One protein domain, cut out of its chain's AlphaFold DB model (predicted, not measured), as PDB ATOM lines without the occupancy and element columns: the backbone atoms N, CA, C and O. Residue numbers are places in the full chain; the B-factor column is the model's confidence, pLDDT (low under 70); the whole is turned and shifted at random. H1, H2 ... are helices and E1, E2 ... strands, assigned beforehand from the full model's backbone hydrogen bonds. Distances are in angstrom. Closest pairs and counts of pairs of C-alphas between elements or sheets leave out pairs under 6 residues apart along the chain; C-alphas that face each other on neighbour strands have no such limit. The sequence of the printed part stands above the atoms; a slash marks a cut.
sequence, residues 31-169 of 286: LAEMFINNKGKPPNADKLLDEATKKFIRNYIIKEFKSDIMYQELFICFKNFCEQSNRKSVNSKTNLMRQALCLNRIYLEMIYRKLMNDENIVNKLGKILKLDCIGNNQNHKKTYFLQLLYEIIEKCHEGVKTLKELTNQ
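Overview. This is residues 31 to 169 of the 286 residues of an uncharacterized protein of Stentor coeruleus (UniProt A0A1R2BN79). Two long helices, H2 and H7, cross nearly at right angles, and H5 runs beside H7 the opposite way. H6 and a tiny sheet of E1 and E2 lie by residues 140 to 145 of H7, the last part of H4 meets the end of H7 in a corner, H3 packs on H4, and residues 164 to 169 of H8 stick out. The printed part has 139 residues, with eight named helices and two named strands in the order H1 E1 H2 H3 H4 H5 H6 E2 H7 H8; the sheet is antiparallel. The class is mostly helix, and the whole is compact, with a radius of gyration of the C-alphas of 15.7 A and spans of 47 by 32 by 30 A.

Arrangement. H1, residues 31 to 34, touches residues 45 to 48 of H2, residues 45 to 64, closest at the C-alphas of Ala 32 and Ala 45, 5.1 A apart. E1, residues 35 to 37, is the antiparallel neighbour of E2, residues 131 to 133, with N 36 and O 132 within hydrogen-bond range at 2.8 A. H2 touches H7, residues 138 to 157, about perpendicular at 84 degrees, with the C-alphas of Thr 53 and Ile 152 closest at 5.2 A. H3, residues 69 to 84, touches H4, residues 90 to 103, at a steep tilt of 51 degrees, opposite ways, with the C-alphas of Phe 78 and Met 97 closest at 6.7 A. Residues 98 to 103 of H4 touch residues 156 to 157 of H7, closest at the C-alphas of Cys 102 and His 157, 4.6 A. H5, residues 105 to 116, touches H7 at a shallow tilt of 6 degrees, opposite ways, closest at the C-alphas of Leu 108 and Ile 153, 6.7 A. H6, residues 121 to 129, touches H7 at a steep tilt of 49 degrees, the same way, closest at the C-alphas of Val 122 and Lys 142, 5.6 A. H8, residues 161 to 169, touches no helix. In H4, H5, H6, H7 and H8 every O i to N i+4 pair is within hydrogen-bond range, against 12 of 16 in H2 and 10 of 12 in H3; H1 is too short for such a pair.

Along the chain. H1 begins at C-alpha 31, (15.432, -23.967, -54.275). H2 is 27.5 A long, H3 23.1 A, H4 20.3 A, H5 16.5 A and H7 28.8 A. H8 ends at C-alpha 169, (17.688, -46.416, -25.176).

Size, cuts and confidence. The C-alphas of Asn 136 and Gln 169, 51.4 A, are the two farthest apart. The printed part has no cut and no long link. Mean pLDDT of the printed part is 78.8; it is under 70 at 28 residues, among them 80 to 88 and 159 to 169.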
ATOM      1  N   LEU A  31      16.521 -24.052 -53.310       81.62
ATOM      2  CA  LEU A  31      15.432 -23.967 -54.275       81.62
ATOM      3  C   LEU A  31      14.493 -22.779 -54.030       81.62
ATOM      4  O   LEU A  31      13.635 -22.512 -54.867       81.62
ATOM      5  N   ALA A  32      14.613 -22.056 -52.911       85.50
ATOM      6  CA  ALA A  32      13.674 -20.988 -52.571       85.50
ATOM      7  C   ALA A  32      13.612 -19.857 -53.597       85.50
ATOM      8  O   ALA A  32      12.535 -19.312 -53.834       85.50
ATOM      9  N   GLU A  33      14.733 -19.569 -54.248       84.69
ATOM     10  CA  GLU A  33      14.824 -18.570 -55.312       84.69
ATOM     11  C   GLU A  33      14.098 -19.000 -56.591       84.69
ATOM     12  O   GLU A  33      13.722 -18.157 -57.397       84.69
ATOM     13  N   MET A  34      13.844 -20.299 -56.766       88.38
ATOM     14  CA  MET A  34      13.185 -20.849 -57.952       88.38
ATOM     15  C   MET A  34      11.659 -20.808 -57.851       88.38
ATOM     16  O   MET A  34      10.974 -21.066 -58.842       88.38
ATOM     17  N   PHE A  35      11.100 -20.475 -56.683       91.69
ATOM     18  CA  PHE A  35       9.660 -20.518 -56.439       91.69
ATOM     19  C   PHE A  35       9.077 -19.162 -56.039       91.69
ATOM     20  O   PHE A  35       9.706 -18.328 -55.397       91.69
ATOM     21  N   ILE A  36       7.797 -18.985 -56.350       92.50
ATOM     22  CA  ILE A  36       6.937 -17.922 -55.832       92.50
ATOM     23  C   ILE A  36       5.686 -18.543 -55.224       92.50
ATOM     24  O   ILE A  36       5.227 -19.611 -55.622       92.50
ATOM     25  N   ASN A  37       5.105 -17.881 -54.232       91.19
ATOM     26  CA  ASN A  37       3.799 -18.277 -53.719       91.19
ATOM     27  C   ASN A  37       2.662 -17.742 -54.607       91.19
ATOM     28  O   ASN A  37       2.867 -16.895 -55.471       91.19
ATOM     29  N   ASN A  38       1.424 -18.153 -54.321       84.00
ATOM     30  CA  ASN A  38       0.226 -17.694 -55.044       84.00
ATOM     31  C   ASN A  38      -0.004 -16.166 -55.024       84.00
ATOM     32  O   ASN A  38      -0.890 -15.680 -55.716       84.00
ATOM     33  N   LYS A  39       0.725 -15.410 -54.192       87.56
ATOM     34  CA  LYS A  39       0.689 -13.939 -54.157       87.56
ATOM     35  C   LYS A  39       1.824 -13.312 -54.982       87.56
ATOM     36  O   LYS A  39       2.061 -12.117 -54.846       87.56
ATOM     37  N   GLY A  40       2.565 -14.113 -55.749       86.19
ATOM     38  CA  GLY A  40       3.716 -13.682 -56.538       86.19
ATOM     39  C   GLY A  40       4.945 -13.300 -55.712       86.19
ATOM     40  O   GLY A  40       5.848 -12.661 -56.236       86.19
ATOM     41  N   LYS A  41       4.989 -13.638 -54.414       90.00
ATOM     42  CA  LYS A  41       6.116 -13.286 -53.537       90.00
ATOM     43  C   LYS A  41       7.067 -14.472 -53.368       90.00
ATOM     44  O   LYS A  41       6.568 -15.596 -53.218       90.00
ATOM     45  N   PRO A  42       8.390 -14.240 -53.312       88.44
ATOM     46  CA  PRO A  42       9.343 -15.296 -53.007       88.44
ATOM     47  C   PRO A  42       9.070 -15.868 -51.601       88.44
ATOM     48  O   PRO A  42       8.691 -15.118 -50.688       88.44
ATOM     49  N   PRO A  43       9.186 -17.192 -51.410       88.44
ATOM     50  CA  PRO A  43       9.089 -17.807 -50.097       88.44
ATOM     51  C   PRO A  43      10.292 -17.419 -49.230       88.44
ATOM     52  O   PRO A  43      11.366 -17.089 -49.721       88.44
ATOM     53  N   ASN A  44      10.123 -17.481 -47.910       87.81
ATOM     54  CA  ASN A  44      11.256 -17.356 -46.998       87.81
ATOM     55  C   ASN A  44      12.093 -18.647 -47.075       87.81
ATOM     56  O   ASN A  44      11.564 -19.722 -46.780       87.81
ATOM     57  N   ALA A  45      13.367 -18.534 -47.457       84.00
ATOM     58  CA  ALA A  45      14.254 -19.674 -47.695       84.00
ATOM     59  C   ALA A  45      14.385 -20.612 -46.483       84.00
ATOM     60  O   ALA A  45      14.286 -21.830 -46.640       84.00
ATOM     61  N   ASP A  46      14.476 -20.059 -45.270       80.62
ATOM     62  CA  ASP A  46      14.613 -20.821 -44.016       80.62
ATOM     63  C   ASP A  46      13.341 -21.597 -43.645       80.62
ATOM     64  O   ASP A  46      13.346 -22.484 -42.787       80.62
ATOM     65  N   LYS A  47      12.205 -21.222 -44.245       85.25
ATOM     66  CA  LYS A  47      10.883 -21.782 -43.937       85.25
ATOM     67  C   LYS A  47      10.280 -22.572 -45.079       85.25
ATOM     68  O   LYS A  47       9.319 -23.299 -44.824       85.25
ATOM     69  N   LEU A  48      10.811 -22.451 -46.297       89.38
ATOM     70  CA  LEU A  48      10.234 -23.072 -47.486       89.38
ATOM     71  C   LEU A  48       9.984 -24.557 -47.252       89.38
ATOM     72  O   LEU A  48       8.851 -25.006 -47.410       89.38
ATOM     73  N   LEU A  49      11.009 -25.289 -46.818       89.00
ATOM     74  CA  LEU A  49      10.915 -26.732 -46.660       89.00
ATOM     75  C   LEU A  49       9.887 -27.128 -45.586       89.00
ATOM     76  O   LEU A  49       8.990 -27.916 -45.860       89.00
ATOM     77  N   ASP A  50       9.929 -26.523 -44.390       86.69
ATOM     78  CA  ASP A  50       8.965 -26.822 -43.312       86.69
ATOM     79  C   ASP A  50       7.521 -26.467 -43.716       86.69
ATOM     80  O   ASP A  50       6.580 -27.214 -43.428       86.69
ATOM     81  N   GLU A  51       7.318 -25.348 -44.418       89.94
ATOM     82  CA  GLU A  51       6.004 -24.964 -44.933       89.94
ATOM     83  C   GLU A  51       5.518 -25.891 -46.048       89.94
ATOM     84  O   GLU A  51       4.343 -26.274 -46.050       89.94
ATOM     85  N   ALA A  52       6.399 -26.261 -46.975       92.31
ATOM     86  CA  ALA A  52       6.099 -27.152 -48.082       92.31
ATOM     87  C   ALA A  52       5.741 -28.549 -47.560       92.31
ATOM     88  O   ALA A  52       4.667 -29.049 -47.893       92.31
ATOM     89  N   THR A  53       6.521 -29.111 -46.631       91.94
ATOM     90  CA  THR A  53       6.209 -30.379 -45.954       91.94
ATOM     91  C   THR A  53       4.853 -30.322 -45.251       91.94
ATOM     92  O   THR A  53       4.010 -31.204 -45.425       91.94
ATOM     93  N   LYS A  54       4.565 -29.250 -44.502       90.00
ATOM     94  CA  LYS A  54       3.258 -29.089 -43.842       90.00
ATOM     95  C   LYS A  54       2.107 -28.975 -44.835       90.00
ATOM     96  O   LYS A  54       0.997 -29.419 -44.543       90.00
ATOM     97  N   LYS A  55       2.299 -28.305 -45.971       93.38
ATOM     98  CA  LYS A  55       1.269 -28.208 -47.014       93.38
ATOM     99  C   LYS A  55       1.080 -29.545 -47.720       93.38
ATOM    100  O   LYS A  55      -0.067 -29.928 -47.908       93.38
ATOM    101  N   PHE A  56       2.156 -30.265 -48.017       93.62
ATOM    102  CA  PHE A  56       2.130 -31.603 -48.594       93.62
ATOM    103  C   PHE A  56       1.310 -32.568 -47.737       93.62
ATOM    104  O   PHE A  56       0.297 -33.096 -48.190       93.62
ATOM    105  N   ILE A  57       1.644 -32.693 -46.452       90.56
ATOM    106  CA  ILE A  57       0.917 -33.572 -45.526       90.56
ATOM    107  C   ILE A  57      -0.562 -33.172 -45.423       90.56
ATOM    108  O   ILE A  57      -1.446 -34.023 -45.478       90.56
ATOM    109  N   ARG A  58      -0.863 -31.874 -45.298       88.81
ATOM    110  CA  ARG A  58      -2.249 -31.402 -45.134       88.81
ATOM    111  C   ARG A  58      -3.094 -31.520 -46.389       88.81
ATOM    112  O   ARG A  58      -4.265 -31.868 -46.287       88.81
ATOM    113  N   ASN A  59      -2.557 -31.103 -47.529       90.38
ATOM    114  CA  ASN A  59      -3.328 -30.956 -48.758       90.38
ATOM    115  C   ASN A  59      -3.327 -32.222 -49.597       90.38
ATOM    116  O   ASN A  59      -4.295 -32.422 -50.315       90.38
ATOM    117  N   TYR A  60      -2.280 -33.038 -49.492       90.19
ATOM    118  CA  TYR A  60      -2.152 -34.265 -50.256       90.19
ATOM    119  C   TYR A  60      -2.468 -35.471 -49.383       90.19
ATOM    120  O   TYR A  60      -3.530 -36.063 -49.529       90.19
ATOM    121  N   ILE A  61      -1.632 -35.767 -48.386       88.56
ATOM    122  CA  ILE A  61      -1.757 -37.006 -47.602       88.56
ATOM    123  C   ILE A  61      -3.098 -37.064 -46.869       88.56
ATOM    124  O   ILE A  61      -3.931 -37.916 -47.162       88.56
ATOM    125  N   ILE A  62      -3.355 -36.118 -45.962       84.19
ATOM    126  CA  ILE A  62      -4.546 -36.152 -45.101       84.19
ATOM    127  C   ILE A  62      -5.848 -35.996 -45.897       84.19
ATOM    128  O   ILE A  62      -6.871 -36.557 -45.505       84.19
ATOM    129  N   LYS A  63      -5.843 -35.201 -46.972       82.06
ATOM    130  CA  LYS A  63      -7.060 -34.916 -47.745       82.06
ATOM    131  C   LYS A  63      -7.360 -35.966 -48.805       82.06
ATOM    132  O   LYS A  63      -8.522 -36.330 -48.928       82.06
ATOM    133  N   GLU A  64      -6.363 -36.422 -49.560       78.50
ATOM    134  CA  GLU A  64      -6.595 -37.311 -50.707       78.50
ATOM    135  C   GLU A  64      -6.582 -38.793 -50.323       78.50
ATOM    136  O   GLU A  64      -7.360 -39.562 -50.876       78.50
ATOM    137  N   PHE A  65      -5.760 -39.209 -49.355       72.06
ATOM    138  CA  PHE A  65      -5.554 -40.637 -49.063       72.06
ATOM    139  C   PHE A  65      -6.374 -41.168 -47.889       72.06
ATOM    140  O   PHE A  65      -6.273 -42.342 -47.550       72.06
ATOM    141  N   LYS A  66      -7.226 -40.339 -47.276       69.25
ATOM    142  CA  LYS A  66      -8.026 -40.738 -46.106       69.25
ATOM    143  C   LYS A  66      -8.920 -41.962 -46.362       69.25
ATOM    144  O   LYS A  66      -9.256 -42.673 -45.420       69.25
ATOM    145  N   SER A  67      -9.344 -42.165 -47.607       65.12
ATOM    146  CA  SER A  67     -10.225 -43.257 -48.036       65.12
ATOM    147  C   SER A  67      -9.513 -44.337 -48.852       65.12
ATOM    148  O   SER A  67     -10.171 -45.254 -49.331       65.12
ATOM    149  N   ASP A  68      -8.202 -44.214 -49.061       72.12
ATOM    150  CA  ASP A  68      -7.429 -45.215 -49.789       72.12
ATOM    151  C   ASP A  68      -7.179 -46.412 -48.862       72.12
ATOM    152  O   ASP A  68      -6.658 -46.253 -47.754       72.12
ATOM    153  N   ILE A  69      -7.586 -47.603 -49.308       70.88
ATOM    154  CA  ILE A  69      -7.537 -48.836 -48.515       70.88
ATOM    155  C   ILE A  69      -6.120 -49.141 -48.024       70.88
ATOM    156  O   ILE A  69      -5.945 -49.629 -46.912       70.88
ATOM    157  N   MET A  70      -5.105 -48.756 -48.803       69.19
ATOM    158  CA  MET A  70      -3.702 -48.958 -48.446       69.19
ATOM    159  C   MET A  70      -3.299 -48.148 -47.210       69.19
ATOM    160  O   MET A  70      -2.482 -48.599 -46.413       69.19
ATOM    161  N   TYR A  71      -3.884 -46.964 -47.019       70.62
ATOM    162  CA  TYR A  71      -3.538 -46.038 -45.936       70.62
ATOM    163  C   TYR A  71      -4.523 -46.118 -44.767       70.62
ATOM    164  O   TYR A  71      -4.382 -45.383 -43.787       70.62
ATOM    165  N   GLN A  72      -5.533 -46.984 -44.856       70.75
ATOM    166  CA  GLN A  72      -6.628 -47.042 -43.896       70.75
ATOM    167  C   GLN A  72      -6.126 -47.273 -42.466       70.75
ATOM    168  O   GLN A  72      -6.580 -46.586 -41.552       70.75
ATOM    169  N   GLU A  73      -5.154 -48.166 -42.269       68.31
ATOM    170  CA  GLU A  73      -4.564 -48.435 -40.950       68.31
ATOM    171  C   GLU A  73      -3.857 -47.200 -40.376       68.31
ATOM    172  O   GLU A  73      -4.162 -46.777 -39.257       68.31
ATOM    173  N   LEU A  74      -3.007 -46.544 -41.176       76.25
ATOM    174  CA  LEU A  74      -2.351 -45.285 -40.811       76.25
ATOM    175  C   LEU A  74      -3.380 -44.221 -40.391       76.25
ATOM    176  O   LEU A  74      -3.197 -43.525 -39.388       76.25
ATOM    177  N   PHE A  75      -4.490 -44.109 -41.127       76.75
ATOM    178  CA  PHE A  75      -5.542 -43.133 -40.844       76.75
ATOM    179  C   PHE A  75      -6.404 -43.476 -39.632       76.75
ATOM    180  O   PHE A  75      -6.829 -42.553 -38.932       76.75
ATOM    181  N   ILE A  76      -6.653 -44.758 -39.355       69.62
ATOM    182  CA  ILE A  76      -7.349 -45.199 -38.140       69.62
ATOM    183  C   ILE A  76      -6.513 -44.826 -36.914       69.62
ATOM    184  O   ILE A  76      -7.022 -44.150 -36.018       69.62
ATOM    185  N   CYS A  77      -5.221 -45.172 -36.909       66.12
ATOM    186  CA  CYS A  77      -4.300 -44.808 -35.829       66.12
ATOM    187  C   CYS A  77      -4.249 -43.287 -35.632       66.12
ATOM    188  O   CYS A  77      -4.447 -42.785 -34.525       66.12
ATOM    189  N   PHE A  78      -4.071 -42.539 -36.723       79.19
ATOM    190  CA  PHE A  78      -4.058 -41.079 -36.701       79.19
ATOM    191  C   PHE A  78      -5.357 -40.469 -36.146       79.19
ATOM    192  O   PHE A  78      -5.308 -39.527 -35.347       79.19
ATOM    193  N   LYS A  79      -6.527 -40.979 -36.559       73.12
ATOM    194  CA  LYS A  79      -7.839 -40.472 -36.129       73.12
ATOM    195  C   LYS A  79      -8.068 -40.722 -34.640       73.12
ATOM    196  O   LYS A  79      -8.373 -39.766 -33.926       73.12
ATOM    197  N   ASN A  80      -7.862 -41.958 -34.187       65.12
ATOM    198  CA  ASN A  80      -8.022 -42.337 -32.782       65.12
ATOM    199  C   ASN A  80      -7.149 -41.456 -31.885       65.12
ATOM    200  O   ASN A  80      -7.600 -40.963 -30.853       65.12
ATOM    201  N   PHE A  81      -5.926 -41.163 -32.328       65.19
ATOM    202  CA  PHE A  81      -5.020 -40.323 -31.563       65.19
ATOM    203  C   PHE A  81      -5.448 -38.853 -31.510       65.19
ATOM    204  O   PHE A  81      -5.376 -38.209 -30.462       65.19
ATOM    205  N   CYS A  82      -5.928 -38.303 -32.627       66.81
ATOM    206  CA  CYS A  82      -6.470 -36.943 -32.652       66.81
ATOM    207  C   CYS A  82      -7.664 -36.778 -31.699       66.81
ATOM    208  O   CYS A  82      -7.823 -35.708 -31.109       66.81
ATOM    209  N   GLU A  83      -8.493 -37.815 -31.572       68.75
ATOM    210  CA  GLU A  83      -9.656 -37.844 -30.681       68.75
ATOM    211  C   GLU A  83      -9.233 -37.961 -29.209       68.75
ATOM    212  O   GLU A  83      -9.657 -37.142 -28.396       68.75
ATOM    213  N   GLN A  84      -8.325 -38.889 -28.882       62.44
ATOM    214  CA  GLN A  84      -7.820 -39.101 -27.516       62.44
ATOM    215  C   GLN A  84      -7.062 -37.891 -26.956       62.44
ATOM    216  O   GLN A  84      -7.236 -37.522 -25.801       62.44
ATOM    217  N   SER A  85      -6.249 -37.234 -27.783       58.75
ATOM    218  CA  SER A  85      -5.438 -36.081 -27.368       58.75
ATOM    219  C   SER A  85      -6.189 -34.741 -27.395       58.75
ATOM    220  O   SER A  85      -5.586 -33.693 -27.168       58.75
ATOM    221  N   ASN A  86      -7.488 -34.740 -27.738       65.31
ATOM    222  CA  ASN A  86      -8.314 -33.539 -27.945       65.31
ATOM    223  C   ASN A  86      -7.638 -32.481 -28.857       65.31
ATOM    224  O   ASN A  86      -7.878 -31.271 -28.759       65.31
ATOM    225  N   ARG A  87      -6.758 -32.922 -29.769       64.88
ATOM    226  CA  ARG A  87      -5.952 -32.041 -30.623       64.88
ATOM    227  C   ARG A  87      -6.816 -31.503 -31.762       64.88
ATOM    228  O   ARG A  87      -6.974 -32.118 -32.817       64.88
ATOM    229  N   LYS A  88      -7.361 -30.297 -31.581       65.06
ATOM    230  CA  LYS A  88      -8.194 -29.624 -32.600       65.06
ATOM    231  C   LYS A  88      -7.380 -28.901 -33.678       65.06
ATOM    232  O   LYS A  88      -7.860 -28.757 -34.803       65.06
ATOM    233  N   SER A  89      -6.154 -28.465 -33.376       77.25
ATOM    234  CA  SER A  89      -5.387 -27.599 -34.280       77.25
ATOM    235  C   SER A  89      -4.830 -28.346 -35.500       77.25
ATOM    236  O   SER A  89      -4.240 -29.422 -35.401       77.25
ATOM    237  N   VAL A  90      -4.974 -27.735 -36.679       75.06
ATOM    238  CA  VAL A  90      -4.503 -28.292 -37.960       75.06
ATOM    239  C   VAL A  90      -2.988 -28.532 -37.955       75.06
ATOM    240  O   VAL A  90      -2.521 -29.539 -38.484       75.06
ATOM    241  N   ASN A  91      -2.211 -27.643 -37.333       73.88
ATOM    242  CA  ASN A  91      -0.757 -27.796 -37.241       73.88
ATOM    243  C   ASN A  91      -0.355 -29.001 -36.383       73.88
ATOM    244  O   ASN A  91       0.535 -29.746 -36.781       73.88
ATOM    245  N   SER A  92      -1.033 -29.227 -35.254       72.00
ATOM    246  CA  SER A  92      -0.749 -30.378 -34.393       72.00
ATOM    247  C   SER A  92      -1.054 -31.698 -35.108       72.00
ATOM    248  O   SER A  92      -0.211 -32.591 -35.145       72.00
ATOM    249  N   LYS A  93      -2.193 -31.766 -35.809       77.06
ATOM    250  CA  LYS A  93      -2.556 -32.893 -36.685       77.06
ATOM    251  C   LYS A  93      -1.519 -33.149 -37.786       77.06
ATOM    252  O   LYS A  93      -1.190 -34.287 -38.087       77.06
ATOM    253  N   THR A  94      -0.972 -32.088 -38.373       81.12
ATOM    254  CA  THR A  94       0.051 -32.202 -39.426       81.12
ATOM    255  C   THR A  94       1.355 -32.786 -38.890       81.12
ATOM    256  O   THR A  94       1.945 -33.651 -39.528       81.12
ATOM    257  N   ASN A  95       1.792 -32.334 -37.713       76.56
ATOM    258  CA  ASN A  95       3.005 -32.842 -37.078       76.56
ATOM    259  C   ASN A  95       2.851 -34.308 -36.651       76.56
ATOM    260  O   ASN A  95       3.764 -35.090 -36.892       76.56
ATOM    261  N   LEU A  96       1.691 -34.684 -36.101       75.56
ATOM    262  CA  LEU A  96       1.373 -36.076 -35.765       75.56
ATOM    263  C   LEU A  96       1.420 -36.980 -36.998       75.56
ATOM    264  O   LEU A  96       2.061 -38.024 -36.980       75.56
ATOM    265  N   MET A  97       0.794 -36.557 -38.100       83.94
ATOM    266  CA  MET A  97       0.858 -37.316 -39.348       83.94
ATOM    267  C   MET A  97       2.298 -37.417 -39.869       83.94
ATOM    268  O   MET A  97       2.703 -38.472 -40.338       83.94
ATOM    269  N   ARG A  98       3.109 -36.357 -39.741       81.31
ATOM    270  CA  ARG A  98       4.536 -36.417 -40.097       81.31
ATOM    271  C   ARG A  98       5.288 -37.473 -39.286       81.31
ATOM    272  O   ARG A  98       6.076 -38.210 -39.862       81.31
ATOM    273  N   GLN A  99       5.056 -37.544 -37.974       72.12
ATOM    274  CA  GLN A  99       5.659 -38.563 -37.107       72.12
ATOM    275  C   GLN A  99       5.214 -39.972 -37.522       72.12
ATOM    276  O   GLN A  99       6.052 -40.853 -37.684       72.12
ATOM    277  N   ALA A 100       3.921 -40.165 -37.796       74.88
ATOM    278  CA  ALA A 100       3.390 -41.444 -38.263       74.88
ATOM    279  C   ALA A 100       4.014 -41.892 -39.600       74.88
ATOM    280  O   ALA A 100       4.396 -43.047 -39.758       74.88
ATOM    281  N   LEU A 101       4.190 -40.961 -40.543       78.00
ATOM    282  CA  LEU A 101       4.853 -41.215 -41.827       78.00
ATOM    283  C   LEU A 101       6.355 -41.492 -41.672       78.00
ATOM    284  O   LEU A 101       6.903 -42.327 -42.384       78.00
ATOM    285  N   CYS A 102       7.027 -40.823 -40.731       73.75
ATOM    286  CA  CYS A 102       8.435 -41.071 -40.418       73.75
ATOM    287  C   CYS A 102       8.679 -42.523 -39.979       73.75
ATOM    288  O   CYS A 102       9.692 -43.119 -40.347       73.75
ATOM    289  N   LEU A 103       7.749 -43.082 -39.200       63.97
ATOM    290  CA  LEU A 103       7.796 -44.454 -38.690       63.97
ATOM    291  C   LEU A 103       7.486 -45.507 -39.754       63.97
ATOM    292  O   LEU A 103       7.812 -46.677 -39.575       63.97
ATOM    293  N   ASN A 104       6.831 -45.107 -40.841       68.56
ATOM    294  CA  ASN A 104       6.308 -46.024 -41.836       68.56
ATOM    295  C   ASN A 104       6.702 -45.566 -43.244       68.56
ATOM    296  O   ASN A 104       5.915 -44.992 -44.002       68.56
ATOM    297  N   ARG A 105       7.986 -45.792 -43.556       71.44
ATOM    298  CA  ARG A 105       8.650 -45.282 -44.765       71.44
ATOM    299  C   ARG A 105       8.005 -45.762 -46.062       71.44
ATOM    300  O   ARG A 105       7.959 -44.996 -47.021       71.44
ATOM    301  N   ILE A 106       7.443 -46.970 -46.053       71.75
ATOM    302  CA  ILE A 106       6.789 -47.599 -47.206       71.75
ATOM    303  C   ILE A 106       5.706 -46.678 -47.788       71.75
ATOM    304  O   ILE A 106       5.644 -46.482 -49.000       71.75
ATOM    305  N   TYR A 107       4.908 -46.021 -46.940       78.12
ATOM    306  CA  TYR A 107       3.874 -45.093 -47.405       78.12
ATOM    307  C   TYR A 107       4.442 -43.868 -48.128       78.12
ATOM    308  O   TYR A 107       3.877 -43.428 -49.130       78.12
ATOM    309  N   LEU A 108       5.560 -43.317 -47.647       82.06
ATOM    310  CA  LEU A 108       6.213 -42.171 -48.283       82.06
ATOM    311  C   LEU A 108       6.841 -42.555 -49.625       82.06
ATOM    312  O   LEU A 108       6.676 -41.818 -50.596       82.06
ATOM    313  N   GLU A 109       7.483 -43.721 -49.710       79.44
ATOM    314  CA  GLU A 109       8.049 -44.239 -50.960       79.44
ATOM    315  C   GLU A 109       6.967 -44.501 -52.015       79.44
ATOM    316  O   GLU A 109       7.123 -44.127 -53.180       79.44
ATOM    317  N   MET A 110       5.836 -45.084 -51.615       79.75
ATOM    318  CA  MET A 110       4.696 -45.298 -52.509       79.75
ATOM    319  C   MET A 110       4.125 -43.979 -53.035       79.75
ATOM    320  O   MET A 110       3.889 -43.839 -54.238       79.75
ATOM    321  N   ILE A 111       3.919 -43.003 -52.146       85.50
ATOM    322  CA  ILE A 111       3.465 -41.660 -52.520       85.50
ATOM    323  C   ILE A 111       4.445 -41.021 -53.510       85.50
ATOM    324  O   ILE A 111       4.017 -40.466 -54.524       85.50
ATOM    325  N   TYR A 112       5.745 -41.117 -53.232       86.00
ATOM    326  CA  TYR A 112       6.790 -40.574 -54.087       86.00
ATOM    327  C   TYR A 112       6.738 -41.183 -55.492       86.00
ATOM    328  O   TYR A 112       6.629 -40.442 -56.468       86.00
ATOM    329  N   ARG A 113       6.700 -42.518 -55.612       83.88
ATOM    330  CA  ARG A 113       6.589 -43.212 -56.910       83.88
ATOM    331  C   ARG A 113       5.319 -42.824 -57.667       83.88
ATOM    332  O   ARG A 113       5.372 -42.542 -58.862       83.88
ATOM    333  N   LYS A 114       4.179 -42.754 -56.970       85.94
ATOM    334  CA  LYS A 114       2.892 -42.355 -57.563       85.94
ATOM    335  C   LYS A 114       2.945 -40.943 -58.144       85.94
ATOM    336  O   LYS A 114       2.363 -40.701 -59.195       85.94
ATOM    337  N   LEU A 115       3.623 -40.019 -57.466       88.69
ATOM    338  CA  LEU A 115       3.807 -38.654 -57.947       88.69
ATOM    339  C   LEU A 115       4.812 -38.592 -59.104       88.69
ATOM    340  O   LEU A 115       4.515 -37.953 -60.106       88.69
ATOM    341  N   MET A 116       5.958 -39.270 -59.005       86.12
ATOM    342  CA  MET A 116       6.997 -39.284 -60.049       86.12
ATOM    343  C   MET A 116       6.479 -39.762 -61.410       86.12
ATOM    344  O   MET A 116       6.903 -39.247 -62.444       86.12
ATOM    345  N   ASN A 117       5.531 -40.701 -61.397       85.62
ATOM    346  CA  ASN A 117       4.899 -41.244 -62.599       85.62
ATOM    347  C   ASN A 117       3.725 -40.390 -63.121       85.62
ATOM    348  O   ASN A 117       3.116 -40.740 -64.128       85.62
ATOM    349  N   ASP A 118       3.374 -39.289 -62.449       87.69
ATOM    350  CA  ASP A 118       2.286 -38.403 -62.864       87.69
ATOM    351  C   ASP A 118       2.763 -37.443 -63.966       87.69
ATOM    352  O   ASP A 118       3.631 -36.590 -63.749       87.69
ATOM    353  N   GLU A 119       2.163 -37.541 -65.155       87.19
ATOM    354  CA  GLU A 119       2.475 -36.669 -66.296       87.19
ATOM    355  C   GLU A 119       2.276 -35.178 -65.973       87.19
ATOM    356  O   GLU A 119       2.989 -34.320 -66.493       87.19
ATOM    357  N   ASN A 120       1.353 -34.860 -65.058       90.25
ATOM    358  CA  ASN A 120       1.008 -33.500 -64.653       90.25
ATOM    359  C   ASN A 120       1.599 -33.116 -63.286       90.25
ATOM    360  O   ASN A 120       1.077 -32.218 -62.611       90.25
ATOM    361  N   ILE A 121       2.700 -33.759 -62.878       90.31
ATOM    362  CA  ILE A 121       3.321 -33.564 -61.562       90.31
ATOM    363  C   ILE A 121       3.576 -32.091 -61.211       90.31
ATOM    364  O   ILE A 121       3.295 -31.689 -60.085       90.31
ATOM    365  N   VAL A 122       4.025 -31.262 -62.159       91.25
ATOM    366  CA  VAL A 122       4.281 -29.824 -61.933       91.25
ATOM    367  C   VAL A 122       3.014 -29.114 -61.461       91.25
ATOM    368  O   VAL A 122       3.001 -28.470 -60.414       91.25
ATOM    369  N   ASN A 123       1.914 -29.288 -62.195       92.06
ATOM    370  CA  ASN A 123       0.632 -28.669 -61.869       92.06
ATOM    371  C   ASN A 123       0.073 -29.204 -60.547       92.06
ATOM    372  O   ASN A 123      -0.506 -28.459 -59.753       92.06
ATOM    373  N   LYS A 124       0.241 -30.505 -60.303       92.69
ATOM    374  CA  LYS A 124      -0.241 -31.168 -59.092       92.69
ATOM    375  C   LYS A 124       0.523 -30.704 -57.855       92.69
ATOM    376  O   LYS A 124      -0.102 -30.247 -56.897       92.69
ATOM    377  N   LEU A 125       1.854 -30.729 -57.891       93.31
ATOM    378  CA  LEU A 125       2.701 -30.237 -56.804       93.31
ATOM    379  C   LEU A 125       2.523 -28.735 -56.585       93.31
ATOM    380  O   LEU A 125       2.390 -28.316 -55.437       93.31
ATOM    381  N   GLY A 126       2.403 -27.934 -57.646       93.00
ATOM    382  CA  GLY A 126       2.110 -26.506 -57.524       93.00
ATOM    383  C   GLY A 126       0.808 -26.235 -56.762       93.00
ATOM    384  O   GLY A 126       0.777 -25.428 -55.830       93.00
ATOM    385  N   LYS A 127      -0.261 -26.994 -57.054       93.75
ATOM    386  CA  LYS A 127      -1.539 -26.915 -56.320       93.75
ATOM    387  C   LYS A 127      -1.413 -27.370 -54.863       93.75
ATOM    388  O   LYS A 127      -1.901 -26.678 -53.964       93.75
ATOM    389  N   ILE A 128      -0.755 -28.503 -54.615       94.00
ATOM    390  CA  ILE A 128      -0.562 -29.069 -53.269       94.00
ATOM    391  C   ILE A 128       0.236 -28.103 -52.383       94.00
ATOM    392  O   ILE A 128      -0.177 -27.788 -51.258       94.00
ATOM    393  N   LEU A 129       1.366 -27.615 -52.901       94.38
ATOM    394  CA  LEU A 129       2.335 -26.783 -52.188       94.38
ATOM    395  C   LEU A 129       1.981 -25.291 -52.229       94.38
ATOM    396  O   LEU A 129       2.523 -24.509 -51.442       94.38
ATOM    397  N   LYS A 130       1.020 -24.886 -53.069       93.62
ATOM    398  CA  LYS A 130       0.669 -23.476 -53.312       93.62
ATOM    399  C   LYS A 130       1.910 -22.658 -53.670       93.62
ATOM    400  O   LYS A 130       2.217 -21.659 -53.007       93.62
ATOM    401  N   LEU A 131       2.647 -23.188 -54.635       93.94
ATOM    402  CA  LEU A 131       3.863 -22.623 -55.192       93.94
ATOM    403  C   LEU A 131       3.752 -22.656 -56.711       93.94
ATOM    404  O   LEU A 131       3.125 -23.552 -57.273       93.94
ATOM    405  N   ASP A 132       4.396 -21.695 -57.347       91.50
ATOM    406  CA  ASP A 132       4.680 -21.701 -58.772       91.50
ATOM    407  C   ASP A 132       6.188 -21.530 -58.963       91.50
ATOM    408  O   ASP A 132       6.876 -21.010 -58.083       91.50
ATOM    409  N   CYS A 133       6.704 -22.002 -60.087       89.94
ATOM    410  CA  CYS A 133       8.118 -21.937 -60.414       89.94
ATOM    411  C   CYS A 133       8.399 -20.729 -61.309       89.94
ATOM    412  O   CYS A 133       7.700 -20.504 -62.303       89.94
ATOM    413  N   ILE A 134       9.460 -19.993 -60.989       83.69
ATOM    414  CA  ILE A 134       9.956 -18.884 -61.800       83.69
ATOM    415  C   ILE A 134      10.515 -19.433 -63.122       83.69
ATOM    416  O   ILE A 134      11.138 -20.495 -63.166       83.69
ATOM    417  N   GLY A 135      10.278 -18.705 -64.214       75.25
ATOM    418  CA  GLY A 135      10.727 -19.065 -65.560       75.25
ATOM    419  C   GLY A 135       9.666 -19.790 -66.393       75.25
ATOM    420  O   GLY A 135       8.598 -20.153 -65.904       75.25
ATOM    421  N   ASN A 136       9.956 -19.987 -67.682       70.69
ATOM    422  CA  ASN A 136       8.987 -20.506 -68.661       70.69
ATOM    423  C   ASN A 136       9.293 -21.929 -69.155       70.69
ATOM    424  O   ASN A 136       8.431 -22.558 -69.766       70.69
ATOM    425  N   ASN A 137      10.488 -22.467 -68.889       81.56
ATOM    426  CA  ASN A 137      10.867 -23.796 -69.371       81.56
ATOM    427  C   ASN A 137      10.237 -24.901 -68.505       81.56
ATOM    428  O   ASN A 137      10.638 -25.100 -67.359       81.56
ATOM    429  N   GLN A 138       9.284 -25.645 -69.074       77.69
ATOM    430  CA  GLN A 138       8.559 -26.724 -68.392       77.69
ATOM    431  C   GLN A 138       9.471 -27.829 -67.841       77.69
ATOM    432  O   GLN A 138       9.221 -28.331 -66.746       77.69
ATOM    433  N   ASN A 139      10.559 -28.165 -68.539       77.25
ATOM    434  CA  ASN A 139      11.487 -29.196 -68.073       77.25
ATOM    435  C   ASN A 139      12.212 -28.751 -66.801       77.25
ATOM    436  O   ASN A 139      12.330 -29.528 -65.859       77.25
ATOM    437  N   HIS A 140      12.616 -27.479 -66.725       81.81
ATOM    438  CA  HIS A 140      13.237 -26.931 -65.517       81.81
ATOM    439  C   HIS A 140      12.242 -26.885 -64.353       81.81
ATOM    440  O   HIS A 140      12.581 -27.288 -63.244       81.81
ATOM    441  N   LYS A 141      10.986 -26.484 -64.613       86.81
ATOM    442  CA  LYS A 141       9.922 -26.512 -63.593       86.81
ATOM    443  C   LYS A 141       9.732 -27.910 -63.022       86.81
ATOM    444  O   LYS A 141       9.635 -28.061 -61.806       86.81
ATOM    445  N   LYS A 142       9.697 -28.927 -63.891       86.81
ATOM    446  CA  LYS A 142       9.614 -30.329 -63.477       86.81
ATOM    447  C   LYS A 142      10.781 -30.681 -62.564       86.81
ATOM    448  O   LYS A 142      10.530 -31.091 -61.438       86.81
ATOM    449  N   THR A 143      12.020 -30.439 -62.989       85.94
ATOM    450  CA  THR A 143      13.217 -30.728 -62.184       85.94
ATOM    451  C   THR A 143      13.158 -30.095 -60.794       85.94
ATOM    452  O   THR A 143      13.334 -30.803 -59.805       85.94
ATOM    453  N   TYR A 144      12.838 -28.804 -60.686       87.94
ATOM    454  CA  TYR A 144      12.793 -28.126 -59.387       87.94
ATOM    455  C   TYR A 144      11.683 -28.651 -58.476       87.94
ATOM    456  O   TYR A 144      11.897 -28.829 -57.277       87.94
ATOM    457  N   PHE A 145      10.499 -28.945 -59.021       90.88
ATOM    458  CA  PHE A 145       9.425 -29.554 -58.234       90.88
ATOM    459  C   PHE A 145       9.770 -30.974 -57.771       90.88
ATOM    460  O   PHE A 145       9.401 -31.338 -56.656       90.88
ATOM    461  N   LEU A 146      10.485 -31.759 -58.584       89.06
ATOM    462  CA  LEU A 146      10.960 -33.088 -58.191       89.06
ATOM    463  C   LEU A 146      12.009 -33.012 -57.080       89.06
ATOM    464  O   LEU A 146      11.905 -33.741 -56.096       89.06
ATOM    465  N   GLN A 147      12.970 -32.093 -57.193       87.31
ATOM    466  CA  GLN A 147      13.967 -31.853 -56.146       87.31
ATOM    467  C   GLN A 147      13.304 -31.411 -54.837       87.31
ATOM    468  O   GLN A 147      13.594 -31.964 -53.779       87.31
ATOM    469  N   LEU A 148      12.338 -30.489 -54.905       91.00
ATOM    470  CA  LEU A 148      11.586 -30.062 -53.726       91.00
ATOM    471  C   LEU A 148      10.758 -31.209 -53.126       91.00
ATOM    472  O   LEU A 148      10.659 -31.322 -51.906       91.00
ATOM    473  N   LEU A 149      10.159 -32.070 -53.956       92.00
ATOM    474  CA  LEU A 149       9.452 -33.257 -53.477       92.00
ATOM    475  C   LEU A 149      10.406 -34.197 -52.731       92.00
ATOM    476  O   LEU A 149      10.058 -34.653 -51.645       92.00
ATOM    477  N   TYR A 150      11.598 -34.444 -53.272       87.62
ATOM    478  CA  TYR A 150      12.620 -35.252 -52.610       87.62
ATOM    479  C   TYR A 150      13.015 -34.660 -51.246       87.62
ATOM    480  O   TYR A 150      12.923 -35.357 -50.236       87.62
ATOM    481  N   GLU A 151      13.317 -33.356 -51.178       87.06
ATOM    482  CA  GLU A 151      13.607 -32.674 -49.905       87.06
ATOM    483  C   GLU A 151      12.449 -32.811 -48.900       87.06
ATOM    484  O   GLU A 151      12.674 -33.005 -47.705       87.06
ATOM    485  N   ILE A 152      11.192 -32.734 -49.356       90.75
ATOM    486  CA  ILE A 152      10.010 -32.908 -48.499       90.75
ATOM    487  C   ILE A 152       9.926 -34.329 -47.933       90.75
ATOM    488  O   ILE A 152       9.588 -34.479 -46.754       90.75
ATOM    489  N   ILE A 153      10.184 -35.352 -48.753       87.88
ATOM    490  CA  ILE A 153      10.165 -36.760 -48.336       87.88
ATOM    491  C   ILE A 153      11.278 -37.017 -47.316       87.88
ATOM    492  O   ILE A 153      10.985 -37.501 -46.219       87.88
ATOM    493  N   GLU A 154      12.504 -36.575 -47.601       83.00
ATOM    494  CA  GLU A 154      13.621 -36.614 -46.648       83.00
ATOM    495  C   GLU A 154      13.255 -35.900 -45.344       83.00
ATOM    496  O   GLU A 154      13.421 -36.446 -44.253       83.00
ATOM    497  N   LYS A 155      12.614 -34.726 -45.422       84.69
ATOM    498  CA  LYS A 155      12.179 -33.995 -44.226       84.69
ATOM    499  C   LYS A 155      11.125 -34.733 -43.401       84.69
ATOM    500  O   LYS A 155      11.035 -34.526 -42.187       84.69
ATOM    501  N   CYS A 156      10.301 -35.564 -44.036       83.81
ATOM    502  CA  CYS A 156       9.371 -36.436 -43.327       83.81
ATOM    503  C   CYS A 156      10.118 -37.582 -42.629       83.81
ATOM    504  O   CYS A 156       9.778 -37.893 -41.490       83.81
ATOM    505  N   HIS A 157      11.158 -38.145 -43.253       76.38
ATOM    506  CA  HIS A 157      12.019 -39.177 -42.662       76.38
ATOM    507  C   HIS A 157      12.938 -38.668 -41.546       76.38
ATOM    508  O   HIS A 157      13.215 -39.403 -40.601       76.38
ATOM    509  N   GLU A 158      13.377 -37.410 -41.599       72.75
ATOM    510  CA  GLU A 158      14.092 -36.743 -40.501       72.75
ATOM    511  C   GLU A 158      13.212 -36.514 -39.264       72.75
ATOM    512  O   GLU A 158      13.702 -36.050 -38.232       72.75
ATOM    513  N   GLY A 159      11.909 -36.792 -39.378       56.56
ATOM    514  CA  GLY A 159      10.840 -36.384 -38.479       56.56
ATOM    515  C   GLY A 159      11.052 -36.652 -36.993       56.56
ATOM    516  O   GLY A 159      10.345 -36.021 -36.207       56.56
ATOM    517  N   VAL A 160      12.016 -37.482 -36.578       51.72
ATOM    518  CA  VAL A 160      12.355 -37.640 -35.164       51.72
ATOM    519  C   VAL A 160      13.840 -38.008 -34.937       51.72
ATOM    520  O   VAL A 160      14.211 -39.181 -34.926       51.72
ATOM    521  N   LYS A 161      14.711 -37.019 -34.666       43.25
ATOM    522  CA  LYS A 161      16.010 -37.279 -33.991       43.25
ATOM    523  C   LYS A 161      15.794 -37.922 -32.611       43.25
ATOM    524  O   LYS A 161      16.506 -38.851 -32.254       43.25
ATOM    525  N   THR A 162      14.732 -37.515 -31.919       44.94
ATOM    526  CA  THR A 162      14.323 -38.031 -30.607       44.94
ATOM    527  C   THR A 162      13.939 -39.518 -30.613       44.94
ATOM    528  O   THR A 162      14.105 -40.182 -29.598       44.94
ATOM    529  N   LEU A 163      13.483 -40.092 -31.738       39.59
ATOM    530  CA  LEU A 163      13.063 -41.495 -31.766       39.59
ATOM    531  C   LEU A 163      14.231 -42.444 -31.973       39.59
ATOM    532  O   LEU A 163      14.263 -43.480 -31.336       39.59
ATOM    533  N   LYS A 164      15.216 -42.087 -32.810       38.16
ATOM    534  CA  LYS A 164      16.477 -42.849 -32.880       38.16
ATOM    535  C   LYS A 164      17.148 -42.916 -31.505       38.16
ATOM    536  O   LYS A 164      17.731 -43.939 -31.167       38.16
ATOM    537  N   GLU A 165      17.024 -41.858 -30.706       44.75
ATOM    538  CA  GLU A 165      17.488 -41.832 -29.316       44.75
ATOM    539  C   GLU A 165      16.636 -42.740 -28.401       44.75
ATOM    540  O   GLU A 165      17.208 -43.506 -27.627       44.75
ATOM    541  N   LEU A 166      15.304 -42.759 -28.549       40.03
ATOM    542  CA  LEU A 166      14.396 -43.666 -27.818       40.03
ATOM    543  C   LEU A 166      14.568 -45.152 -28.189       40.03
ATOM    544  O   LEU A 166      14.593 -46.008 -27.304       40.03
ATOM    545  N   THR A 167      14.734 -45.489 -29.472       38.25
ATOM    546  CA  THR A 167      14.969 -46.871 -29.924       38.25
ATOM    547  C   THR A 167      16.305 -47.393 -29.390       38.25
ATOM    548  O   THR A 167      16.362 -48.506 -28.871       38.25
ATOM    549  N   ASN A 168      17.353 -46.562 -29.414       38.31
ATOM    550  CA  ASN A 168      18.671 -46.918 -28.881       38.31
ATOM    551  C   ASN A 168      18.673 -47.039 -27.342       38.31
ATOM    552  O   ASN A 168      19.357 -47.906 -26.795       38.31
ATOM    553  N   GLN A 169      17.879 -46.233 -26.621       40.44
ATOM    554  CA  GLN A 169      17.688 -46.416 -25.176       40.44
ATOM    555  C   GLN A 169      16.950 -47.726 -24.857       40.44
ATOM    556  O   GLN A 169      17.361 -48.452 -23.947       40.44
TER     557      GLN A 169